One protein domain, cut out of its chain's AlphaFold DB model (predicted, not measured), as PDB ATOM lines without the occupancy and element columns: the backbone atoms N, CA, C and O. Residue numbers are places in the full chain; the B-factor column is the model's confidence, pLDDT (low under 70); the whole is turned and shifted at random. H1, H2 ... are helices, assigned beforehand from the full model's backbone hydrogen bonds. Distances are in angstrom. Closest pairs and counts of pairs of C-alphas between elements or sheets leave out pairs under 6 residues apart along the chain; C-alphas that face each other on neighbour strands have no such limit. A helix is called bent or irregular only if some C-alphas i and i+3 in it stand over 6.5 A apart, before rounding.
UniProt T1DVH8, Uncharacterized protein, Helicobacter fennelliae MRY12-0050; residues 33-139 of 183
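Overview. This is residues 33 to 139 of the 183 residues of an uncharacterized protein of Helicobacter fennelliae MRY12-0050 (UniProt T1DVH8). Bent helix H3 makes an L: arm H3a lies side by side with H1 and H2, while arm H3b crosses H2. The H4-H5 hairpin covers one end of H2, and H6 packs on H3b. The 107 printed residues have six named helices, H1 to H6 in order, and no named strand: all helix, compact, radius of gyration of the C-alphas 12.7 A, spans 36 by 33 by 21 A.

Arrangement. H3, residues 77 to 98, was assigned as one helix by its hydrogen bonds but is bent: C-alphas 86 and 89 are 9.2 A apart. Its arms H3a, 77 to 86, and H3b, 89 to 98, stand about perpendicular at 78 degrees. H2, 57 to 73, touches H3a with residues 68 to 72 alone, a hairpin at a shallow tilt of 30 degrees; the closest C-alphas, of Met 71 and Leu 80, are 6.4 A apart. H2 touches H3b with residues 60 to 65 alone, about perpendicular at 74 degrees; closest are the C-alphas of Gln 61 and Ser 98, 4.8 A. H1, 40 to 48, forms a hairpin with H2; closest are the C-alphas of Trp 45 and Ala 67, 6.6 A. H4, 103 to 109, and H5, 113 to 121, form a hairpin; closest are the C-alphas of Ala 107 and Val 116, 5.4 A. H6, 130 to 135, touches H3b; closest are the C-alphas of Arg 90 and Ile 132, 7.3 A. Every O i to N i+4 pair is within hydrogen-bond range in H1, H3a, H4, H5 and H6, but 10 of 13 in H2 and 4 of 6 in H3b.

Along the chain. H1 begins at C-alpha 40 (-25.681, -38.871, 16.811); H6 ends at C-alpha 135 (2.678, -47.763, 4.446). H2, 23.4 A long, is irregular: C-alphas 61 and 64 are 7.3 A apart.

Size, cuts and confidence. The C-alphas farthest apart, of Gly 37 and Glu 134, are 35.9 A apart. The printed part has no cut and no long link; pLDDT is under 70 at residues 52 to 54.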
ATOM      1  N   CYS A  33     -23.009 -26.708  11.040       93.38
ATOM      2  CA  CYS A  33     -22.049 -27.669  11.566       93.38
ATOM      3  C   CYS A  33     -22.285 -27.946  13.055       93.38
ATOM      4  O   CYS A  33     -22.451 -27.018  13.851       93.38
ATOM      5  N   ASN A  34     -22.225 -29.217  13.446       94.88
ATOM      6  CA  ASN A  34     -22.315 -29.613  14.844       94.88
ATOM      7  C   ASN A  34     -20.933 -29.550  15.506       94.88
ATOM      8  O   ASN A  34     -20.103 -30.436  15.323       94.88
ATOM      9  N   ILE A  35     -20.687 -28.484  16.272       93.94
ATOM     10  CA  ILE A  35     -19.394 -28.241  16.938       93.94
ATOM     11  C   ILE A  35     -19.461 -28.559  18.439       93.94
ATOM     12  O   ILE A  35     -18.478 -29.014  19.017       93.94
ATOM     13  N   THR A  36     -20.607 -28.325  19.088       90.12
ATOM     14  CA  THR A  36     -20.745 -28.414  20.558       90.12
ATOM     15  C   THR A  36     -22.024 -29.110  21.033       90.12
ATOM     16  O   THR A  36     -22.311 -29.074  22.227       90.12
ATOM     17  N   GLY A  37     -22.841 -29.649  20.123       89.50
ATOM     18  CA  GLY A  37     -24.106 -30.303  20.461       89.50
ATOM     19  C   GLY A  37     -23.915 -31.749  20.918       89.50
ATOM     20  O   GLY A  37     -22.999 -32.073  21.665       89.50
ATOM     21  N   GLU A  38     -24.780 -32.637  20.443       92.44
ATOM     22  CA  GLU A  38     -24.601 -34.087  20.555       92.44
ATOM     23  C   GLU A  38     -24.303 -34.646  19.165       92.44
ATOM     24  O   GLU A  38     -24.941 -34.249  18.189       92.44
ATOM     25  N   SER A  39     -23.341 -35.560  19.051       96.62
ATOM     26  CA  SER A  39     -23.060 -36.249  17.788       96.62
ATOM     27  C   SER A  39     -23.810 -37.575  17.746       96.62
ATOM     28  O   SER A  39     -23.393 -38.552  18.366       96.62
ATOM     29  N   LYS A  40     -24.927 -37.622  17.010       96.25
ATOM     30  CA  LYS A  40     -25.681 -38.871  16.811       96.25
ATOM     31  C   LYS A  40     -24.861 -39.909  16.054       96.25
ATOM     32  O   LYS A  40     -24.843 -41.061  16.461       96.25
ATOM     33  N   LEU A  41     -24.125 -39.477  15.029       97.38
ATOM     34  CA  LEU A  41     -23.266 -40.350  14.225       97.38
ATOM     35  C   LEU A  41     -22.186 -41.022  15.081       97.38
ATOM     36  O   LEU A  41     -21.907 -42.205  14.916       97.38
ATOM     37  N   TYR A  42     -21.608 -40.292  16.040       97.44
ATOM     38  CA  TYR A  42     -20.625 -40.868  16.952       97.44
ATOM     39  C   TYR A  42     -21.276 -41.849  17.923       97.44
ATOM     40  O   TYR A  42     -20.733 -42.929  18.126       97.44
ATOM     41  N   GLN A  43     -22.443 -41.520  18.489       97.12
ATOM     42  CA  GLN A  43     -23.152 -42.456  19.373       97.12
ATOM     43  C   GLN A  43     -23.534 -43.746  18.640       97.12
ATOM     44  O   GLN A  43     -23.298 -44.834  19.157       97.12
ATOM     45  N   GLU A  44     -24.042 -43.641  17.411       96.12
ATOM     46  CA  GLU A  44     -24.351 -44.798  16.567       96.12
ATOM     47  C   GLU A  44     -23.101 -45.641  16.292       96.12
ATOM     48  O   GLU A  44     -23.142 -46.868  16.418       96.12
ATOM     49  N   TRP A  45     -21.968 -45.000  15.986       95.25
ATOM     50  CA  TRP A  45     -20.710 -45.716  15.807       95.25
ATOM     51  C   TRP A  45     -20.240 -46.403  17.098       95.25
ATOM     52  O   TRP A  45     -19.863 -47.574  17.062       95.25
ATOM     53  N   VAL A  46     -20.322 -45.735  18.253       94.06
ATOM     54  CA  VAL A  46     -19.968 -46.323  19.557       94.06
ATOM     55  C   VAL A  46     -20.827 -47.551  19.857       94.06
ATOM     56  O   VAL A  46     -20.306 -48.585  20.273       94.06
ATOM     57  N   GLU A  47     -22.138 -47.461  19.640       93.12
ATOM     58  CA  GLU A  47     -23.066 -48.559  19.907       93.12
ATOM     59  C   GLU A  47     -22.807 -49.772  19.011       93.12
ATOM     60  O   GLU A  47     -22.939 -50.915  19.466       93.12
ATOM     61  N   GLN A  48     -22.446 -49.546  17.750       89.06
ATOM     62  CA  GLN A  48     -22.286 -50.612  16.766       89.06
ATOM     63  C   GLN A  48     -20.879 -51.213  16.765       89.06
ATOM     64  O   GLN A  48     -20.744 -52.431  16.671       89.06
ATOM     65  N   TRP A  49     -19.844 -50.386  16.901       88.31
ATOM     66  CA  TRP A  49     -18.487 -50.736  16.479       88.31
ATOM     67  C   TRP A  49     -17.470 -50.754  17.622       88.31
ATOM     68  O   TRP A  49     -16.715 -51.725  17.752       88.31
ATOM     69  N   LYS A  50     -17.470 -49.720  18.471       84.75
ATOM     70  CA  LYS A  50     -16.447 -49.527  19.512       84.75
ATOM     71  C   LYS A  50     -16.379 -50.711  20.484       84.75
ATOM     72  O   LYS A  50     -17.394 -51.123  21.048       84.75
ATOM     73  N   GLY A  51     -15.179 -51.263  20.693       76.25
ATOM     74  CA  GLY A  51     -14.922 -52.370  21.621       76.25
ATOM     75  C   GLY A  51     -15.536 -53.723  21.239       76.25
ATOM     76  O   GLY A  51     -15.405 -54.679  22.003       76.25
ATOM     77  N   LYS A  52     -16.226 -53.828  20.094       68.81
ATOM     78  CA  LYS A  52     -16.932 -55.054  19.675       68.81
ATOM     79  C   LYS A  52     -16.275 -55.754  18.492       68.81
ATOM     80  O   LYS A  52     -16.273 -56.980  18.444       68.81
ATOM     81  N   TYR A  53     -15.727 -54.981  17.559       64.56
ATOM     82  CA  TYR A  53     -15.318 -55.477  16.245       64.56
ATOM     83  C   TYR A  53     -13.951 -54.947  15.804       64.56
ATOM     84  O   TYR A  53     -13.639 -54.973  14.625       64.56
ATOM     85  N   GLU A  54     -13.102 -54.493  16.726       66.88
ATOM     86  CA  GLU A  54     -11.798 -53.885  16.393       66.88
ATOM     87  C   GLU A  54     -10.835 -54.849  15.672       66.88
ATOM     88  O   GLU A  54      -9.905 -54.415  15.000       66.88
ATOM     89  N   THR A  55     -11.067 -56.162  15.748       70.81
ATOM     90  CA  THR A  55     -10.339 -57.176  14.963       70.81
ATOM     91  C   THR A  55     -11.090 -57.638  13.710       70.81
ATOM     92  O   THR A  55     -10.610 -58.513  12.993       70.81
ATOM     93  N   ASP A  56     -12.296 -57.124  13.476       78.19
ATOM     94  CA  ASP A  56     -13.155 -57.485  12.355       78.19
ATOM     95  C   ASP A  56     -12.832 -56.612  11.137       78.19
ATOM     96  O   ASP A  56     -12.744 -55.388  11.213       78.19
ATOM     97  N   ILE A  57     -12.710 -57.245   9.975       76.31
ATOM     98  CA  ILE A  57     -12.491 -56.547   8.713       76.31
ATOM     99  C   ILE A  57     -13.631 -55.568   8.380       76.31
ATOM    100  O   ILE A  57     -13.376 -54.523   7.786       76.31
ATOM    101  N   TYR A  58     -14.870 -55.848   8.802       81.69
ATOM    102  CA  TYR A  58     -16.018 -54.972   8.552       81.69
ATOM    103  C   TYR A  58     -15.934 -53.654   9.316       81.69
ATOM    104  O   TYR A  58     -16.314 -52.620   8.770       81.69
ATOM    105  N   TYR A  59     -15.397 -53.663  10.538       85.75
ATOM    106  CA  TYR A  59     -15.117 -52.440  11.294       85.75
ATOM    107  C   TYR A  59     -14.157 -51.538  10.515       85.75
ATOM    108  O   TYR A  59     -14.397 -50.341  10.355       85.75
ATOM    109  N   HIS A  60     -13.110 -52.152   9.960       83.06
ATOM    110  CA  HIS A  60     -12.037 -51.457   9.265       83.06
ATOM    111  C   HIS A  60     -12.419 -50.959   7.879       83.06
ATOM    112  O   HIS A  60     -12.023 -49.856   7.516       83.06
ATOM    113  N   GLN A  61     -13.182 -51.732   7.110       83.62
ATOM    114  CA  GLN A  61     -13.493 -51.414   5.711       83.62
ATOM    115  C   GLN A  61     -14.845 -50.725   5.516       83.62
ATOM    116  O   GLN A  61     -15.057 -50.075   4.495       83.62
ATOM    117  N   VAL A  62     -15.770 -50.864   6.470       85.75
ATOM    118  CA  VAL A  62     -17.139 -50.351   6.333       85.75
ATOM    119  C   VAL A  62     -17.533 -49.503   7.537       85.75
ATOM    120  O   VAL A  62     -17.805 -48.323   7.375       85.75
ATOM    121  N   GLY A  63     -17.527 -50.056   8.748       90.12
ATOM    122  CA  GLY A  63     -18.091 -49.401   9.932       90.12
ATOM    123  C   GLY A  63     -17.500 -48.023  10.221       90.12
ATOM    124  O   GLY A  63     -18.162 -46.997  10.056       90.12
ATOM    125  N   THR A  64     -16.237 -47.991  10.638       93.44
ATOM    126  CA  THR A  64     -15.554 -46.746  10.999       93.44
ATOM    127  C   THR A  64     -15.340 -45.797   9.818       93.44
ATOM    128  O   THR A  64     -15.652 -44.615   9.968       93.44
ATOM    129  N   PRO A  65     -14.870 -46.232   8.631       94.38
ATOM    130  CA  PRO A  65     -14.596 -45.272   7.571       94.38
ATOM    131  C   PRO A  65     -15.860 -44.614   7.004       94.38
ATOM    132  O   PRO A  65     -15.818 -43.431   6.670       94.38
ATOM    133  N   TYR A  66     -16.998 -45.321   6.951       95.38
ATOM    134  CA  TYR A  66     -18.262 -44.698   6.547       95.38
ATOM    135  C   TYR A  66     -18.813 -43.774   7.634       95.38
ATOM    136  O   TYR A  66     -19.316 -42.709   7.299       95.38
ATOM    137  N   ALA A  67     -18.646 -44.106   8.919       96.44
ATOM    138  CA  ALA A  67     -19.005 -43.182   9.995       96.44
ATOM    139  C   ALA A  67     -18.212 -41.865   9.896       96.44
ATOM    140  O   ALA A  67     -18.797 -40.788   9.991       96.44
ATOM    141  N   ILE A  68     -16.901 -41.931   9.625       97.62
ATOM    142  CA  ILE A  68     -16.071 -40.735   9.399       97.62
ATOM    143  C   ILE A  68     -16.557 -39.961   8.169       97.62
ATOM    144  O   ILE A  68     -16.730 -38.743   8.242       97.62
ATOM    145  N   LYS A  69     -16.803 -40.651   7.048       97.25
ATOM    146  CA  LYS A  69     -17.353 -40.041   5.832       97.25
ATOM    147  C   LYS A  69     -18.653 -39.290   6.130       97.25
ATOM    148  O   LYS A  69     -18.765 -38.120   5.773       97.25
ATOM    149  N   ASP A  70     -19.598 -39.929   6.808       97.50
ATOM    150  CA  ASP A  70     -20.900 -39.340   7.113       97.50
ATOM    151  C   ASP A  70     -20.761 -38.120   8.034       97.50
ATOM    152  O   ASP A  70     -21.451 -37.117   7.845       97.50
ATOM    153  N   MET A  71     -19.825 -38.151   8.990       98.25
ATOM    154  CA  MET A  71     -19.524 -36.993   9.835       98.25
ATOM    155  C   MET A  71     -18.909 -35.829   9.047       98.25
ATOM    156  O   MET A  71     -19.257 -34.675   9.297       98.25
ATOM    157  N   LEU A  72     -18.032 -36.102   8.075       97.94
ATOM    158  CA  LEU A  72     -17.481 -35.072   7.184       97.94
ATOM    159  C   LEU A  72     -18.578 -34.448   6.311       97.94
ATOM    160  O   LEU A  72     -18.637 -33.219   6.197       97.94
ATOM    161  N   GLU A  73     -19.457 -35.284   5.752       96.69
ATOM    162  CA  GLU A  73     -20.573 -34.893   4.883       96.69
ATOM    163  C   GLU A  73     -21.690 -34.150   5.615       96.69
ATOM    164  O   GLU A  73     -22.401 -33.360   5.000       96.69
ATOM    165  N   GLN A  74     -21.846 -34.364   6.922       96.50
ATOM    166  CA  GLN A  74     -22.845 -33.676   7.750       96.50
ATOM    167  C   GLN A  74     -22.246 -32.550   8.606       96.50
ATOM    168  O   GLN A  74     -22.958 -31.920   9.388       96.50
ATOM    169  N   CYS A  75     -20.951 -32.266   8.441       96.94
ATOM    170  CA  CYS A  75     -20.205 -31.293   9.235       96.94
ATOM    171  C   CYS A  75     -20.329 -31.523  10.757       96.94
ATOM    172  O   CYS A  75     -20.497 -30.585  11.545       96.94
ATOM    173  N   ASP A  76     -20.262 -32.786  11.179       98.19
ATOM    174  CA  ASP A  76     -20.290 -33.201  12.580       98.19
ATOM    175  C   ASP A  76     -18.885 -33.158  13.194       98.19
ATOM    176  O   ASP A  76     -18.254 -34.179  13.471       98.19
ATOM    177  N   ILE A  77     -18.371 -31.939  13.375       98.25
ATOM    178  CA  ILE A  77     -17.023 -31.676  13.901       98.25
ATOM    179  C   ILE A  77     -16.843 -32.250  15.307       98.25
ATOM    180  O   ILE A  77     -15.768 -32.761  15.631       98.25
ATOM    181  N   LEU A  78     -17.886 -32.207  16.140       98.06
ATOM    182  CA  LEU A  78     -17.856 -32.850  17.449       98.06
ATOM    183  C   LEU A  78     -17.677 -34.364  17.309       98.06
ATOM    184  O   LEU A  78     -16.813 -34.930  17.975       98.06
ATOM    185  N   GLY A  79     -18.453 -35.007  16.431       98.31
ATOM    186  CA  GLY A  79     -18.326 -36.435  16.148       98.31
ATOM    187  C   GLY A  79     -16.923 -36.816  15.684       98.31
ATOM    188  O   GLY A  79     -16.318 -37.721  16.257       98.31
ATOM    189  N   LEU A  80     -16.364 -36.067  14.728       98.38
ATOM    190  CA  LEU A  80     -14.996 -36.271  14.239       98.38
ATOM    191  C   LEU A  80     -13.954 -36.119  15.349       98.38
ATOM    192  O   LEU A  80     -13.017 -36.908  15.428       98.38
ATOM    193  N   THR A  81     -14.126 -35.125  16.221       98.38
ATOM    194  CA  THR A  81     -13.227 -34.888  17.360       98.38
ATOM    195  C   THR A  81     -13.273 -36.053  18.345       98.38
ATOM    196  O   THR A  81     -12.231 -36.542  18.775       98.38
ATOM    197  N   LEU A  82     -14.475 -36.510  18.703       97.81
ATOM    198  CA  LEU A  82     -14.661 -37.639  19.614       97.81
ATOM    199  C   LEU A  82     -14.088 -38.927  19.020       97.81
ATOM    200  O   LEU A  82     -13.366 -39.639  19.712       97.81
ATOM    201  N   MET A  83     -14.336 -39.178  17.733       96.75
ATOM    202  CA  MET A  83     -13.793 -40.340  17.040       96.75
ATOM    203  C   MET A  83     -12.270 -40.302  16.994       96.75
ATOM    204  O   MET A  83     -11.637 -41.262  17.411       96.75
ATOM    205  N   LEU A  84     -11.670 -39.185  16.572       97.31
ATOM    206  CA  LEU A  84     -10.215 -39.038  16.525       97.31
ATOM    207  C   LEU A  84      -9.562 -39.255  17.899       97.31
ATOM    208  O   LEU A  84      -8.482 -39.831  17.972       97.31
ATOM    209  N   ASN A  85     -10.202 -38.816  18.985       96.44
ATOM    210  CA  ASN A  85      -9.704 -39.058  20.342       96.44
ATOM    211  C   ASN A  85      -9.779 -40.535  20.748       96.44
ATOM    212  O   ASN A  85      -8.944 -40.991  21.524       96.44
ATOM    213  N   ASP A  86     -10.783 -41.257  20.256       94.75
ATOM    214  CA  ASP A  86     -11.009 -42.662  20.581       94.75
ATOM    215  C   ASP A  86     -10.095 -43.609  19.808       94.75
ATOM    216  O   ASP A  86      -9.517 -44.512  20.407       94.75
ATOM    217  N   ILE A  87     -10.002 -43.430  18.487       92.44
ATOM    218  CA  ILE A  87      -9.240 -44.339  17.619       92.44
ATOM    219  C   ILE A  87      -7.806 -43.873  17.396       92.44
ATOM    220  O   ILE A  87      -6.991 -44.664  16.966       92.44
ATOM    221  N   ASP A  88      -7.481 -42.628  17.738       93.44
ATOM    222  CA  ASP A  88      -6.215 -41.971  17.429       93.44
ATOM    223  C   ASP A  88      -5.992 -41.640  15.941       93.44
ATOM    224  O   ASP A  88      -6.761 -41.973  15.038       93.44
ATOM    225  N   LYS A  89      -4.920 -40.887  15.689       93.19
ATOM    226  CA  LYS A  89      -4.562 -40.404  14.355       93.19
ATOM    227  C   LYS A  89      -4.188 -41.524  13.383       93.19
ATOM    228  O   LYS A  89      -4.521 -41.425  12.203       93.19
ATOM    229  N   ARG A  90      -3.418 -42.515  13.837       91.75
ATOM    230  CA  ARG A  90      -2.892 -43.563  12.960       91.75
ATOM    231  C   ARG A  90      -4.044 -44.421  12.460       91.75
ATOM    232  O   ARG A  90      -4.132 -44.625  11.252       91.75
ATOM    233  N   GLU A  91      -4.947 -44.836  13.346       91.38
ATOM    234  CA  GLU A  91      -6.128 -45.604  12.938       91.38
ATOM    235  C   GLU A  91      -7.082 -44.765  12.083       91.38
ATOM    236  O   GLU A  91      -7.624 -45.256  11.096       91.38
ATOM    237  N   PHE A  92      -7.240 -43.469  12.373       93.88
ATOM    238  CA  PHE A  92      -8.054 -42.588  11.529       93.88
ATOM    239  C   PHE A  92      -7.564 -42.563  10.071       93.88
ATOM    240  O   PHE A  92      -8.369 -42.610   9.140       93.88
ATOM    241  N   ILE A  93      -6.244 -42.507   9.856       91.62
ATOM    242  CA  ILE A  93      -5.646 -42.573   8.515       91.62
ATOM    243  C   ILE A  93      -5.738 -43.994   7.946       91.62
ATOM    244  O   ILE A  93      -6.041 -44.149   6.767       91.62
ATOM    245  N   PHE A  94      -5.534 -45.032   8.760       90.19
ATOM    246  CA  PHE A  94      -5.702 -46.424   8.331       90.19
ATOM    247  C   PHE A  94      -7.093 -46.668   7.728       90.19
ATOM    248  O   PHE A  94      -7.209 -47.229   6.636       90.19
ATOM    249  N   HIS A  95      -8.138 -46.142   8.373       91.19
ATOM    250  CA  HIS A  95      -9.511 -46.252   7.891       91.19
ATOM    251  C   HIS A  95      -9.747 -45.595   6.518       91.19
ATOM    252  O   HIS A  95     -10.630 -46.034   5.781       91.19
ATOM    253  N   GLN A  96      -8.938 -44.609   6.111       89.75
ATOM    254  CA  GLN A  96      -8.988 -44.063   4.746       89.75
ATOM    255  C   GLN A  96      -8.627 -45.127   3.705       89.75
ATOM    256  O   GLN A  96      -9.371 -45.335   2.744       89.75
ATOM    257  N   ALA A  97      -7.512 -45.837   3.915       83.62
ATOM    258  CA  ALA A  97      -7.061 -46.906   3.022       83.62
ATOM    259  C   ALA A  97      -8.066 -48.049   2.978       83.62
ATOM    260  O   ALA A  97      -8.518 -48.450   1.905       83.62
ATOM    261  N   SER A  98      -8.411 -48.583   4.149       85.12
ATOM    262  CA  SER A  98      -9.239 -49.783   4.243       85.12
ATOM    263  C   SER A  98     -10.662 -49.542   3.747       85.12
ATOM    264  O   SER A  98     -11.257 -50.444   3.162       85.12
ATOM    265  N   GLY A  99     -11.193 -48.334   3.936       82.50
ATOM    266  CA  GLY A  99     -12.486 -47.923   3.395       82.50
ATOM    267  C   GLY A  99     -12.456 -47.486   1.928       82.50
ATOM    268  O   GLY A  99     -13.515 -47.226   1.362       82.50
ATOM    269  N   GLY A 100     -11.276 -47.375   1.305       83.25
ATOM    270  CA  GLY A 100     -11.130 -46.884  -0.068       83.25
ATOM    271  C   GLY A 100     -11.581 -45.429  -0.242       83.25
ATOM    272  O   GLY A 100     -12.134 -45.075  -1.282       83.25
ATOM    273  N   MET A 101     -11.391 -44.592   0.781       87.88
ATOM    274  CA  MET A 101     -11.885 -43.217   0.838       87.88
ATOM    275  C   MET A 101     -10.766 -42.240   1.174       87.88
ATOM    276  O   MET A 101     -10.080 -42.382   2.180       87.88
ATOM    277  N   ILE A 102     -10.643 -41.174   0.387       91.06
ATOM    278  CA  ILE A 102      -9.729 -40.072   0.695       91.06
ATOM    279  C   ILE A 102     -10.536 -38.991   1.411       91.06
ATOM    280  O   ILE A 102     -11.247 -38.210   0.776       91.06
ATOM    281  N   PHE A 103     -10.447 -38.948   2.741       95.19
ATOM    282  CA  PHE A 103     -11.311 -38.093   3.564       95.19
ATOM    283  C   PHE A 103     -11.186 -36.599   3.249       95.19
ATOM    284  O   PHE A 103     -12.196 -35.898   3.293       95.19
ATOM    285  N   LEU A 104     -10.005 -36.101   2.857       95.75
ATOM    286  CA  LEU A 104      -9.876 -34.701   2.433       95.75
ATOM    287  C   LEU A 104     -10.719 -34.402   1.188       95.75
ATOM    288  O   LEU A 104     -11.346 -33.346   1.106       95.75
ATOM    289  N   MET A 105     -10.784 -35.340   0.244       94.94
ATOM    290  CA  MET A 105     -11.602 -35.175  -0.956       94.94
ATOM    291  C   MET A 105     -13.085 -35.226  -0.608       94.94
ATOM    292  O   MET A 105     -13.814 -34.325  -1.007       94.94
ATOM    293  N   VAL A 106     -13.506 -36.185   0.225       95.44
ATOM    294  CA  VAL A 106     -14.879 -36.253   0.761       95.44
ATOM    295  C   VAL A 106     -15.278 -34.920   1.404       95.44
ATOM    296  O   VAL A 106     -16.325 -34.356   1.084       95.44
ATOM    297  N   ALA A 107     -14.423 -34.360   2.267       96.88
ATOM    298  CA  ALA A 107     -14.678 -33.087   2.935       96.88
ATOM    299  C   ALA A 107     -14.830 -31.918   1.944       96.88
ATOM    300  O   ALA A 107     -15.698 -31.061   2.126       96.88
ATOM    301  N   ILE A 108     -14.019 -31.893   0.880       97.44
ATOM    302  CA  ILE A 108     -14.119 -30.892  -0.189       97.44
ATOM    303  C   ILE A 108     -15.444 -31.037  -0.937       97.44
ATOM    304  O   ILE A 108     -16.154 -30.046  -1.096       97.44
ATOM    305  N   GLU A 109     -15.810 -32.248  -1.362       96.19
ATOM    306  CA  GLU A 109     -17.058 -32.497  -2.098       96.19
ATOM    307  C   GLU A 109     -18.311 -32.161  -1.279       96.19
ATOM    308  O   GLU A 109     -19.331 -31.755  -1.840       96.19
ATOM    309  N   SER A 110     -18.206 -32.252   0.047       95.12
ATOM    310  CA  SER A 110     -19.275 -31.922   0.994       95.12
ATOM    311  C   SER A 110     -19.565 -30.419   1.101       95.12
ATOM    312  O   SER A 110     -20.565 -30.018   1.698       95.12
ATOM    313  N   ALA A 111     -18.697 -29.566   0.538       96.31
ATOM    314  CA  ALA A 111     -18.803 -28.108   0.583       96.31
ATOM    315  C   ALA A 111     -18.943 -27.538   2.012       96.31
ATOM    316  O   ALA A 111     -19.638 -26.535   2.214       96.31
ATOM    317  N   TYR A 112     -18.290 -28.162   2.999       97.12
ATOM    318  CA  TYR A 112     -18.205 -27.678   4.379       97.12
ATOM    319  C   TYR A 112     -16.763 -27.269   4.713       97.12
ATOM    320  O   TYR A 112     -15.916 -28.133   4.951       97.12
ATOM    321  N   PRO A 113     -16.460 -25.956   4.765       97.94
ATOM    322  CA  PRO A 113     -15.116 -25.465   5.073       97.94
ATOM    323  C   PRO A 113     -14.561 -25.996   6.397       97.94
ATOM    324  O   PRO A 113     -13.371 -26.273   6.493       97.94
ATOM    325  N   GLN A 114     -15.419 -26.184   7.398       98.06
ATOM    326  CA  GLN A 114     -15.042 -26.672   8.721       98.06
ATOM    327  C   GLN A 114     -14.562 -28.127   8.686       98.06
ATOM    328  O   GLN A 114     -13.616 -28.457   9.391       98.06
ATOM    329  N   SER A 115     -15.155 -28.986   7.846       98.19
ATOM    330  CA  SER A 115     -14.697 -30.372   7.678       98.19
ATOM    331  C   SER A 115     -13.298 -30.413   7.058       98.19
ATOM    332  O   SER A 115     -12.435 -31.163   7.511       98.19
ATOM    333  N   VAL A 116     -13.037 -29.551   6.064       98.38
ATOM    334  CA  VAL A 116     -11.694 -29.384   5.481       98.38
ATOM    335  C   VAL A 116     -10.722 -28.863   6.540       98.38
ATOM    336  O   VAL A 116      -9.664 -29.450   6.743       98.38
ATOM    337  N   GLN A 117     -11.093 -27.801   7.257       98.31
ATOM    338  CA  GLN A 117     -10.268 -27.209   8.309       98.31
ATOM    339  C   GLN A 117      -9.910 -28.223   9.399       98.31
ATOM    340  O   GLN A 117      -8.743 -28.312   9.771       98.31
ATOM    341  N   PHE A 118     -10.873 -29.029   9.853       98.25
ATOM    342  CA  PHE A 118     -10.652 -30.069  10.854       98.25
ATOM    343  C   PHE A 118      -9.535 -31.034  10.439       98.25
ATOM    344  O   PHE A 118      -8.613 -31.267  11.224       98.25
ATOM    345  N   LEU A 119      -9.579 -31.554   9.206       97.69
ATOM    346  CA  LEU A 119      -8.568 -32.490   8.702       97.69
ATOM    347  C   LEU A 119      -7.173 -31.851   8.631       97.69
ATOM    348  O   LEU A 119      -6.180 -32.493   8.976       97.69
ATOM    349  N   LEU A 120      -7.091 -30.581   8.219       97.12
ATOM    350  CA  LEU A 120      -5.820 -29.860   8.099       97.12
ATOM    351  C   LEU A 120      -5.231 -29.475   9.463       97.12
ATOM    352  O   LEU A 120      -4.034 -29.640   9.684       97.12
ATOM    353  N   GLU A 121      -6.049 -28.994  10.402       96.31
ATOM    354  CA  GLU A 121      -5.599 -28.605  11.747       96.31
ATOM    355  C   GLU A 121      -5.100 -29.799  12.557       96.31
ATOM    356  O   GLU A 121      -4.092 -29.704  13.261       96.31
ATOM    357  N   HIS A 122      -5.755 -30.950  12.402       97.06
ATOM    358  CA  HIS A 122      -5.333 -32.189  13.046       97.06
ATOM    359  C   HIS A 122      -4.214 -32.901  12.293       97.06
ATOM    360  O   HIS A 122      -3.725 -33.927  12.777       97.06
ATOM    361  N   LYS A 123      -3.752 -32.342  11.165       95.19
ATOM    362  CA  LYS A 123      -2.699 -32.914  10.331       95.19
ATOM    363  C   LYS A 123      -3.034 -34.354   9.955       95.19
ATOM    364  O   LYS A 123      -2.347 -35.271  10.407       95.19
ATOM    365  N   LEU A 124      -4.138 -34.546   9.235       94.62
ATOM    366  CA  LEU A 124      -4.689 -35.847   8.821       94.62
ATOM    367  C   LEU A 124      -4.580 -36.078   7.305       94.62
ATOM    368  O   LEU A 124      -5.339 -36.864   6.749       94.62
ATOM    369  N   THR A 125      -3.669 -35.364   6.640       91.12
ATOM    370  CA  THR A 125      -3.429 -35.436   5.191       91.12
ATOM    371  C   THR A 125      -2.162 -36.221   4.867       91.12
ATOM    372  O   THR A 125      -1.324 -36.479   5.746       91.12
ATOM    373  N   GLN A 126      -1.971 -36.513   3.577       88.19
ATOM    374  CA  GLN A 126      -0.751 -37.145   3.076       88.19
ATOM    375  C   GLN A 126       0.485 -36.270   3.313       88.19
ATOM    376  O   GLN A 126       1.547 -36.781   3.668       88.19
ATOM    377  N   LYS A 127       0.355 -34.945   3.151       88.31
ATOM    378  CA  LYS A 127       1.463 -33.993   3.346       88.31
ATOM    379  C   LYS A 127       2.049 -34.074   4.760       88.31
ATOM    380  O   LYS A 127       3.266 -33.975   4.909       88.31
ATOM    381  N   ASP A 128       1.207 -34.257   5.773       91.12
ATOM    382  CA  ASP A 128       1.638 -34.279   7.173       91.12
ATOM    383  C   ASP A 128       2.068 -35.662   7.688       91.12
ATOM    384  O   ASP A 128       2.784 -35.734   8.686       91.12
ATOM    385  N   ASN A 129       1.630 -36.750   7.045       89.75
ATOM    386  CA  ASN A 129       1.811 -38.127   7.535       89.75
ATOM    387  C   ASN A 129       2.318 -39.051   6.427       89.75
ATOM    388  O   ASN A 129       1.765 -40.127   6.182       89.75
ATOM    389  N   LYS A 130       3.344 -38.595   5.707       89.81
ATOM    390  CA  LYS A 130       3.861 -39.261   4.509       89.81
ATOM    391  C   LYS A 130       4.171 -40.745   4.735       89.81
ATOM    392  O   LYS A 130       3.810 -41.572   3.908       89.81
ATOM    393  N   ASP A 131       4.814 -41.065   5.849       89.62
ATOM    394  CA  ASP A 131       5.185 -42.417   6.262       89.62
ATOM    395  C   ASP A 131       3.970 -43.337   6.441       89.62
ATOM    396  O   ASP A 131       3.968 -44.453   5.926       89.62
ATOM    397  N   ILE A 132       2.908 -42.852   7.092       88.31
ATOM    398  CA  ILE A 132       1.670 -43.624   7.268       88.31
ATOM    399  C   ILE A 132       0.972 -43.823   5.915       88.31
ATOM    400  O   ILE A 132       0.541 -44.929   5.605       88.31
ATOM    401  N   TYR A 133       0.888 -42.787   5.077       88.12
ATOM    402  CA  TYR A 133       0.250 -42.893   3.757       88.12
ATOM    403  C   TYR A 133       1.008 -43.829   2.806       88.12
ATOM    404  O   TYR A 133       0.373 -44.578   2.066       88.12
ATOM    405  N   GLU A 134       2.343 -43.820   2.836       87.69
ATOM    406  CA  GLU A 134       3.174 -44.754   2.066       87.69
ATOM    407  C   GLU A 134       2.989 -46.201   2.544       87.69
ATOM    408  O   GLU A 134       2.819 -47.091   1.711       87.69
ATOM    409  N   GLU A 135       2.957 -46.439   3.864       86.81
ATOM    410  CA  GLU A 135       2.678 -47.763   4.446       86.81
ATOM    411  C   GLU A 135       1.311 -48.299   3.997       86.81
ATOM    412  O   GLU A 135       1.178 -49.477   3.669       86.81
ATOM    413  N   GLN A 136       0.311 -47.420   3.945       83.94
ATOM    414  CA  GLN A 136      -1.063 -47.757   3.572       83.94
ATOM    415  C   GLN A 136      -1.333 -47.687   2.060       83.94
ATOM    416  O   GLN A 136      -2.446 -47.976   1.625       83.94
ATOM    417  N   MET A 137      -0.332 -47.316   1.252       85.06
ATOM    418  CA  MET A 137      -0.447 -47.134  -0.201       85.06
ATOM    419  C   MET A 137      -1.594 -46.192  -0.618       85.06
ATOM    420  O   MET A 137      -2.278 -46.433  -1.615       85.06
ATOM    421  N   ILE A 138      -1.807 -45.117   0.144       81.19
ATOM    422  CA  ILE A 138      -2.830 -44.101  -0.130       81.19
ATOM    423  C   ILE A 138      -2.193 -42.919  -0.862       81.19
ATOM    424  O   ILE A 138      -1.202 -42.346  -0.405       81.19
ATOM    425  N   GLU A 139      -2.820 -42.485  -1.952       81.50
ATOM    426  CA  GLU A 139      -2.517 -41.214  -2.610       81.50
ATOM    427  C   GLU A 139      -3.670 -40.232  -2.401       81.50
ATOM    428  O   GLU A 139      -4.831 -40.584  -2.586       81.50
TER     429      GLU A 139